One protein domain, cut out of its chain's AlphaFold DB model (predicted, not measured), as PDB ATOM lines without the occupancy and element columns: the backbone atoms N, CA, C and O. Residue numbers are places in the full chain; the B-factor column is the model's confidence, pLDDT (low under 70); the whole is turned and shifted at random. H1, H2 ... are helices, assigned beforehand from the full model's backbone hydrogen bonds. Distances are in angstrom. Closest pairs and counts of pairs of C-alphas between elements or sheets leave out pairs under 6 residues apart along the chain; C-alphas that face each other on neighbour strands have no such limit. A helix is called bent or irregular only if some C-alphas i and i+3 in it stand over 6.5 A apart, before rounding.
ATOM      1  N   VAL A   2      14.581 -32.679  66.839       50.25
ATOM      2  CA  VAL A   2      14.666 -34.140  66.628       50.25
ATOM      3  C   VAL A   2      15.234 -34.440  65.239       50.25
ATOM      4  O   VAL A   2      14.620 -34.121  64.224       50.25
ATOM      5  N   ARG A   3      16.420 -35.057  65.178       61.38
ATOM      6  CA  ARG A   3      17.037 -35.495  63.917       61.38
ATOM      7  C   ARG A   3      16.532 -36.892  63.555       61.38
ATOM      8  O   ARG A   3      17.105 -37.890  63.984       61.38
ATOM      9  N   HIS A   4      15.464 -36.971  62.764       68.38
ATOM     10  CA  HIS A   4      14.958 -38.254  62.271       68.38
ATOM     11  C   HIS A   4      15.967 -38.914  61.320       68.38
ATOM     12  O   HIS A   4      16.218 -38.436  60.213       68.38
ATOM     13  N   VAL A   5      16.537 -40.048  61.741       76.06
ATOM     14  CA  VAL A   5      17.428 -40.852  60.898       76.06
ATOM     15  C   VAL A   5      16.587 -41.614  59.879       76.06
ATOM     16  O   VAL A   5      16.041 -42.681  60.154       76.06
ATOM     17  N   ILE A   6      16.479 -41.063  58.671       82.56
ATOM     18  CA  ILE A   6      15.764 -41.712  57.571       82.56
ATOM     19  C   ILE A   6      16.467 -43.034  57.218       82.56
ATOM     20  O   ILE A   6      17.658 -43.062  56.898       82.56
ATOM     21  N   GLY A   7      15.732 -44.146  57.250       85.69
ATOM     22  CA  GLY A   7      16.267 -45.468  56.912       85.69
ATOM     23  C   GLY A   7      16.607 -45.622  55.422       85.69
ATOM     24  O   GLY A   7      15.991 -44.997  54.554       85.69
ATOM     25  N   ARG A   8      17.552 -46.517  55.091       85.88
ATOM     26  CA  ARG A   8      17.978 -46.793  53.700       85.88
ATOM     27  C   ARG A   8      16.801 -47.121  52.770       85.88
ATOM     28  O   ARG A   8      16.736 -46.569  51.677       85.88
ATOM     29  N   LYS A   9      15.855 -47.955  53.227       85.50
ATOM     30  CA  LYS A   9      14.642 -48.317  52.469       85.50
ATOM     31  C   LYS A   9      13.756 -47.101  52.166       85.50
ATOM     32  O   LYS A   9      13.230 -47.002  51.064       85.50
ATOM     33  N   HIS A  10      13.622 -46.161  53.107       88.81
ATOM     34  CA  HIS A  10      12.861 -44.928  52.885       88.81
ATOM     35  C   HIS A  10      13.568 -44.025  51.869       88.81
ATOM     36  O   HIS A  10      12.921 -43.570  50.934       88.81
ATOM     37  N   ARG A  11      14.897 -43.837  51.970       84.69
ATOM     38  CA  ARG A  11      15.658 -43.102  50.939       84.69
ATOM     39  C   ARG A  11      15.480 -43.719  49.550       84.69
ATOM     40  O   ARG A  11      15.217 -42.991  48.605       84.69
ATOM     41  N   GLN A  12      15.561 -45.046  49.428       82.25
ATOM     42  CA  GLN A  12      15.356 -45.738  48.149       82.25
ATOM     43  C   GLN A  12      13.944 -45.520  47.586       82.25
ATOM     44  O   GLN A  12      13.828 -45.171  46.415       82.25
ATOM     45  N   LYS A  13      12.893 -45.643  48.415       84.62
ATOM     46  CA  LYS A  13      11.511 -45.339  48.003       84.62
ATOM     47  C   LYS A  13      11.328 -43.873  47.600       84.62
ATOM     48  O   LYS A  13      10.694 -43.603  46.587       84.62
ATOM     49  N   TYR A  14      11.907 -42.938  48.355       86.25
ATOM     50  CA  TYR A  14      11.879 -41.512  48.032       86.25
ATOM     51  C   TYR A  14      12.533 -41.238  46.672       86.25
ATOM     52  O   TYR A  14      11.963 -40.521  45.859       86.25
ATOM     53  N   MET A  15      13.689 -41.849  46.386       86.44
ATOM     54  CA  MET A  15      14.330 -41.701  45.078       86.44
ATOM     55  C   MET A  15      13.467 -42.296  43.960       86.44
ATOM     56  O   MET A  15      13.229 -41.610  42.975       86.44
ATOM     57  N   SER A  16      12.925 -43.511  44.117       79.56
ATOM     58  CA  SER A  16      12.083 -44.122  43.074       79.56
ATOM     59  C   SER A  16      10.793 -43.354  42.781       79.56
ATOM     60  O   SER A  16      10.312 -43.420  41.656       79.56
ATOM     61  N   TRP A  17      10.229 -42.653  43.771       81.06
ATOM     62  CA  TRP A  17       8.958 -41.937  43.615       81.06
ATOM     63  C   TRP A  17       9.137 -40.472  43.203       81.06
ATOM     64  O   TRP A  17       8.432 -39.993  42.322       81.06
ATOM     65  N   ASN A  18      10.089 -39.769  43.824       84.00
ATOM     66  CA  ASN A  18      10.232 -38.315  43.693       84.00
ATOM     67  C   ASN A  18      11.409 -37.894  42.806       84.00
ATOM     68  O   ASN A  18      11.453 -36.742  42.385       84.00
ATOM     69  N   ARG A  19      12.381 -38.785  42.552       82.38
ATOM     70  CA  ARG A  19      13.563 -38.532  41.705       82.38
ATOM     71  C   ARG A  19      13.907 -39.737  40.812       82.38
ATOM     72  O   ARG A  19      15.022 -40.263  40.902       82.38
ATOM     73  N   PRO A  20      12.971 -40.203  39.956       77.69
ATOM     74  CA  PRO A  20      13.222 -41.322  39.044       77.69
ATOM     75  C   PRO A  20      14.366 -41.034  38.054       77.69
ATOM     76  O   PRO A  20      15.014 -41.964  37.582       77.69
ATOM     77  N   ASP A  21      14.680 -39.758  37.811       75.81
ATOM     78  CA  ASP A  21      15.837 -39.283  37.039       75.81
ATOM     79  C   ASP A  21      17.193 -39.742  37.604       75.81
ATOM     80  O   ASP A  21      18.152 -39.918  36.856       75.81
ATOM     81  N   LEU A  22      17.275 -39.970  38.918       75.06
ATOM     82  CA  LEU A  22      18.484 -40.422  39.615       75.06
ATOM     83  C   LEU A  22      18.504 -41.945  39.848       75.06
ATOM     84  O   LEU A  22      19.414 -42.469  40.494       75.06
ATOM     85  N   VAL A  23      17.496 -42.668  39.355       71.38
ATOM     86  CA  VAL A  23      17.250 -44.081  39.666       71.38
ATOM     87  C   VAL A  23      17.618 -44.954  38.464       71.38
ATOM     88  O   VAL A  23      16.780 -45.466  37.727       71.38
ATOM     89  N   SER A  24      18.924 -45.155  38.281       61.34
ATOM     90  CA  SER A  24      19.486 -45.987  37.211       61.34
ATOM     91  C   SER A  24      19.367 -47.496  37.507       61.34
ATOM     92  O   SER A  24      20.368 -48.177  37.732       61.34
ATOM     93  N   TRP A  25      18.142 -48.033  37.495       64.06
ATOM     94  CA  TRP A  25      17.888 -49.486  37.368       64.06
ATOM     95  C   TRP A  25      17.739 -49.923  35.904       64.06
ATOM     96  O   TRP A  25      17.201 -50.990  35.609       64.06
ATOM     97  N   ASP A  26      18.183 -49.084  34.973       59.34
ATOM     98  CA  ASP A  26      17.997 -49.313  33.552       59.34
ATOM     99  C   ASP A  26      18.842 -50.515  33.103       59.34
ATOM    100  O   ASP A  26      20.040 -50.590  33.400       59.34
ATOM    101  N   LYS A  27      18.235 -51.487  32.410       59.75
ATOM    102  CA  LYS A  27      18.876 -52.785  32.087       59.75
ATOM    103  C   LYS A  27      20.156 -52.600  31.253       59.75
ATOM    104  O   LYS A  27      21.120 -53.353  31.381       59.75
ATOM    105  N   THR A  28      20.184 -51.535  30.459       57.72
ATOM    106  CA  THR A  28      21.333 -51.016  29.703       57.72
ATOM    107  C   THR A  28      22.483 -50.571  30.618       57.72
ATOM    108  O   THR A  28      23.637 -50.952  30.401       57.72
ATOM    109  N   THR A  29      22.185 -49.823  31.685       57.44
ATOM    110  CA  THR A  29      23.170 -49.397  32.692       57.44
ATOM    111  C   THR A  29      23.668 -50.565  33.535       57.44
ATOM    112  O   THR A  29      24.853 -50.597  33.853       57.44
ATOM    113  N   LEU A  30      22.830 -51.571  33.814       59.41
ATOM    114  CA  LEU A  30      23.251 -52.785  34.518       59.41
ATOM    115  C   LEU A  30      24.311 -53.563  33.718       59.41
ATOM    116  O   LEU A  30      25.336 -53.947  34.279       59.41
ATOM    117  N   ASN A  31      24.127 -53.712  32.402       58.59
ATOM    118  CA  ASN A  31      25.101 -54.388  31.537       58.59
ATOM    119  C   ASN A  31      26.372 -53.542  31.302       58.59
ATOM    120  O   ASN A  31      27.478 -54.076  31.295       58.59
ATOM    121  N   SER A  32      26.237 -52.217  31.164       59.72
ATOM    122  CA  SER A  32      27.360 -51.284  30.940       59.72
ATOM    123  C   SER A  32      28.208 -51.017  32.196       59.72
ATOM    124  O   SER A  32      29.437 -50.909  32.133       59.72
ATOM    125  N   GLN A  33      27.567 -50.915  33.362       61.00
ATOM    126  CA  GLN A  33      28.216 -50.575  34.631       61.00
ATOM    127  C   GLN A  33      28.404 -51.774  35.564       61.00
ATOM    128  O   GLN A  33      29.211 -51.671  36.484       61.00
ATOM    129  N   GLY A  34      27.757 -52.921  35.327       64.06
ATOM    130  CA  GLY A  34      27.901 -54.124  36.154       64.06
ATOM    131  C   GLY A  34      29.360 -54.551  36.326       64.06
ATOM    132  O   GLY A  34      29.827 -54.714  37.451       64.06
ATOM    133  N   GLY A  35      30.133 -54.595  35.235       69.00
ATOM    134  CA  GLY A  35      31.574 -54.878  35.291       69.00
ATOM    135  C   GLY A  35      32.389 -53.830  36.067       69.00
ATOM    136  O   GLY A  35      33.354 -54.180  36.749       69.00
ATOM    137  N   LYS A  36      31.985 -52.550  36.032       75.38
ATOM    138  CA  LYS A  36      32.615 -51.466  36.812       75.38
ATOM    139  C   LYS A  36      32.272 -51.583  38.299       75.38
ATOM    140  O   LYS A  36      33.160 -51.445  39.133       75.38
ATOM    141  N   ALA A  37      31.022 -51.903  38.630       74.19
ATOM    142  CA  ALA A  37      30.557 -52.109  39.998       74.19
ATOM    143  C   ALA A  37      31.172 -53.365  40.639       74.19
ATOM    144  O   ALA A  37      31.552 -53.323  41.807       74.19
ATOM    145  N   ILE A  38      31.323 -54.459  39.883       75.12
ATOM    146  CA  ILE A  38      32.029 -55.669  40.333       75.12
ATOM    147  C   ILE A  38      33.506 -55.352  40.589       75.12
ATOM    148  O   ILE A  38      34.013 -55.690  41.656       75.12
ATOM    149  N   ARG A  39      34.183 -54.642  39.671       76.00
ATOM    150  CA  ARG A  39      35.584 -54.230  39.862       76.00
ATOM    151  C   ARG A  39      35.758 -53.316  41.076       76.00
ATOM    152  O   ARG A  39      36.636 -53.574  41.885       76.00
ATOM    153  N   ALA A  40      34.899 -52.310  41.242       78.50
ATOM    154  CA  ALA A  40      34.942 -51.407  42.391       78.50
ATOM    155  C   ALA A  40      34.680 -52.143  43.717       78.50
ATOM    156  O   ALA A  40      35.359 -51.883  44.703       78.50
ATOM    157  N   LYS A  41      33.744 -53.105  43.748       78.38
ATOM    158  CA  LYS A  41      33.532 -53.962  44.926       78.38
ATOM    159  C   LYS A  41      34.747 -54.839  45.224       78.38
ATOM    160  O   LYS A  41      35.147 -54.904  46.377       78.38
ATOM    161  N   ALA A  42      35.342 -55.466  44.210       73.69
ATOM    162  CA  ALA A  42      36.556 -56.265  44.375       73.69
ATOM    163  C   ALA A  42      37.739 -55.417  44.877       73.69
ATOM    164  O   ALA A  42      38.463 -55.861  45.755       73.69
ATOM    165  N   GLU A  43      37.890 -54.183  44.392       78.62
ATOM    166  CA  GLU A  43      38.919 -53.231  44.838       78.62
ATOM    167  C   GLU A  43      38.683 -52.733  46.277       78.62
ATOM    168  O   GLU A  43      39.634 -52.549  47.035       78.62
ATOM    169  N   ILE A  44      37.423 -52.537  46.683       78.50
ATOM    170  CA  ILE A  44      37.065 -52.202  48.071       78.50
ATOM    171  C   ILE A  44      37.373 -53.383  49.000       78.50
ATOM    172  O   ILE A  44      38.028 -53.178  50.017       78.50
ATOM    173  N   VAL A  45      36.986 -54.606  48.622       75.62
ATOM    174  CA  VAL A  45      37.314 -55.840  49.358       75.62
ATOM    175  C   VAL A  45      38.833 -56.045  49.437       75.62
ATOM    176  O   VAL A  45      39.355 -56.281  50.518       75.62
TER     177      VAL A  45
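AT A GLANCE: This is residues 2 to 45 of the 610 residues of the protein "uncharacterized protein LOC114451907 isoform X2" of Parambassis ranga (Indian glassy fish) (UniProt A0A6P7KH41). Two separate helices, H1 and H2, form the two arms of a wide, open U: the link between them makes its base, the space between the arms is empty, and residues 2 to 7 stick out as a tail from the start of H1. H2 is the longer arm and has a kink partway along. The printed part has 44 residues with two named helices, H1 then H2, and no named strand; its class is all helix, with 30 residues in the helices. It is only just extended, close to loose, with a radius of gyration of the C-alphas of 14.1 A, and its outline is flat, spanning 40 by 26 by 11 A.

HOW THE PARTS SIT: H1, residues 8 to 18, and H2, residues 27 to 45, are apart, with no C-alpha of the one within 8 A of the other. Residues 2 to 11, of which 8 to 11 belong to H1, stand free. Residues 17 to 22 stand free too, as do residues 26 to 45, of which 27 to 45 belong to H2. H2 has a kink of 46 degrees near residue 34 and is irregular, with C-alphas 32 and 35 lying 7.0 A apart. In H1 every O i to N i+4 pair is within hydrogen-bond range; in H2 it is 13 of 15.

IN THESE COORDINATES: H1 begins at C-alpha 8, (17.978, -46.793, 53.700), and measures 15.2 A from first to last C-alpha. H2 begins at C-alpha 27, (18.876, -52.785, 32.087), and ends 25.4 A away at C-alpha 45, (37.314, -55.840, 49.358).

THE WHOLE: The two C-alphas farthest apart, those of Val 2 and Asn 31, are 41.8 A apart. The printed part has no cut, and the link from H1 to H2, with 8 residues between them, is short. The mean pLDDT of the printed part is 73.4; residues 2 to 4 and 24 to 35 are under 70.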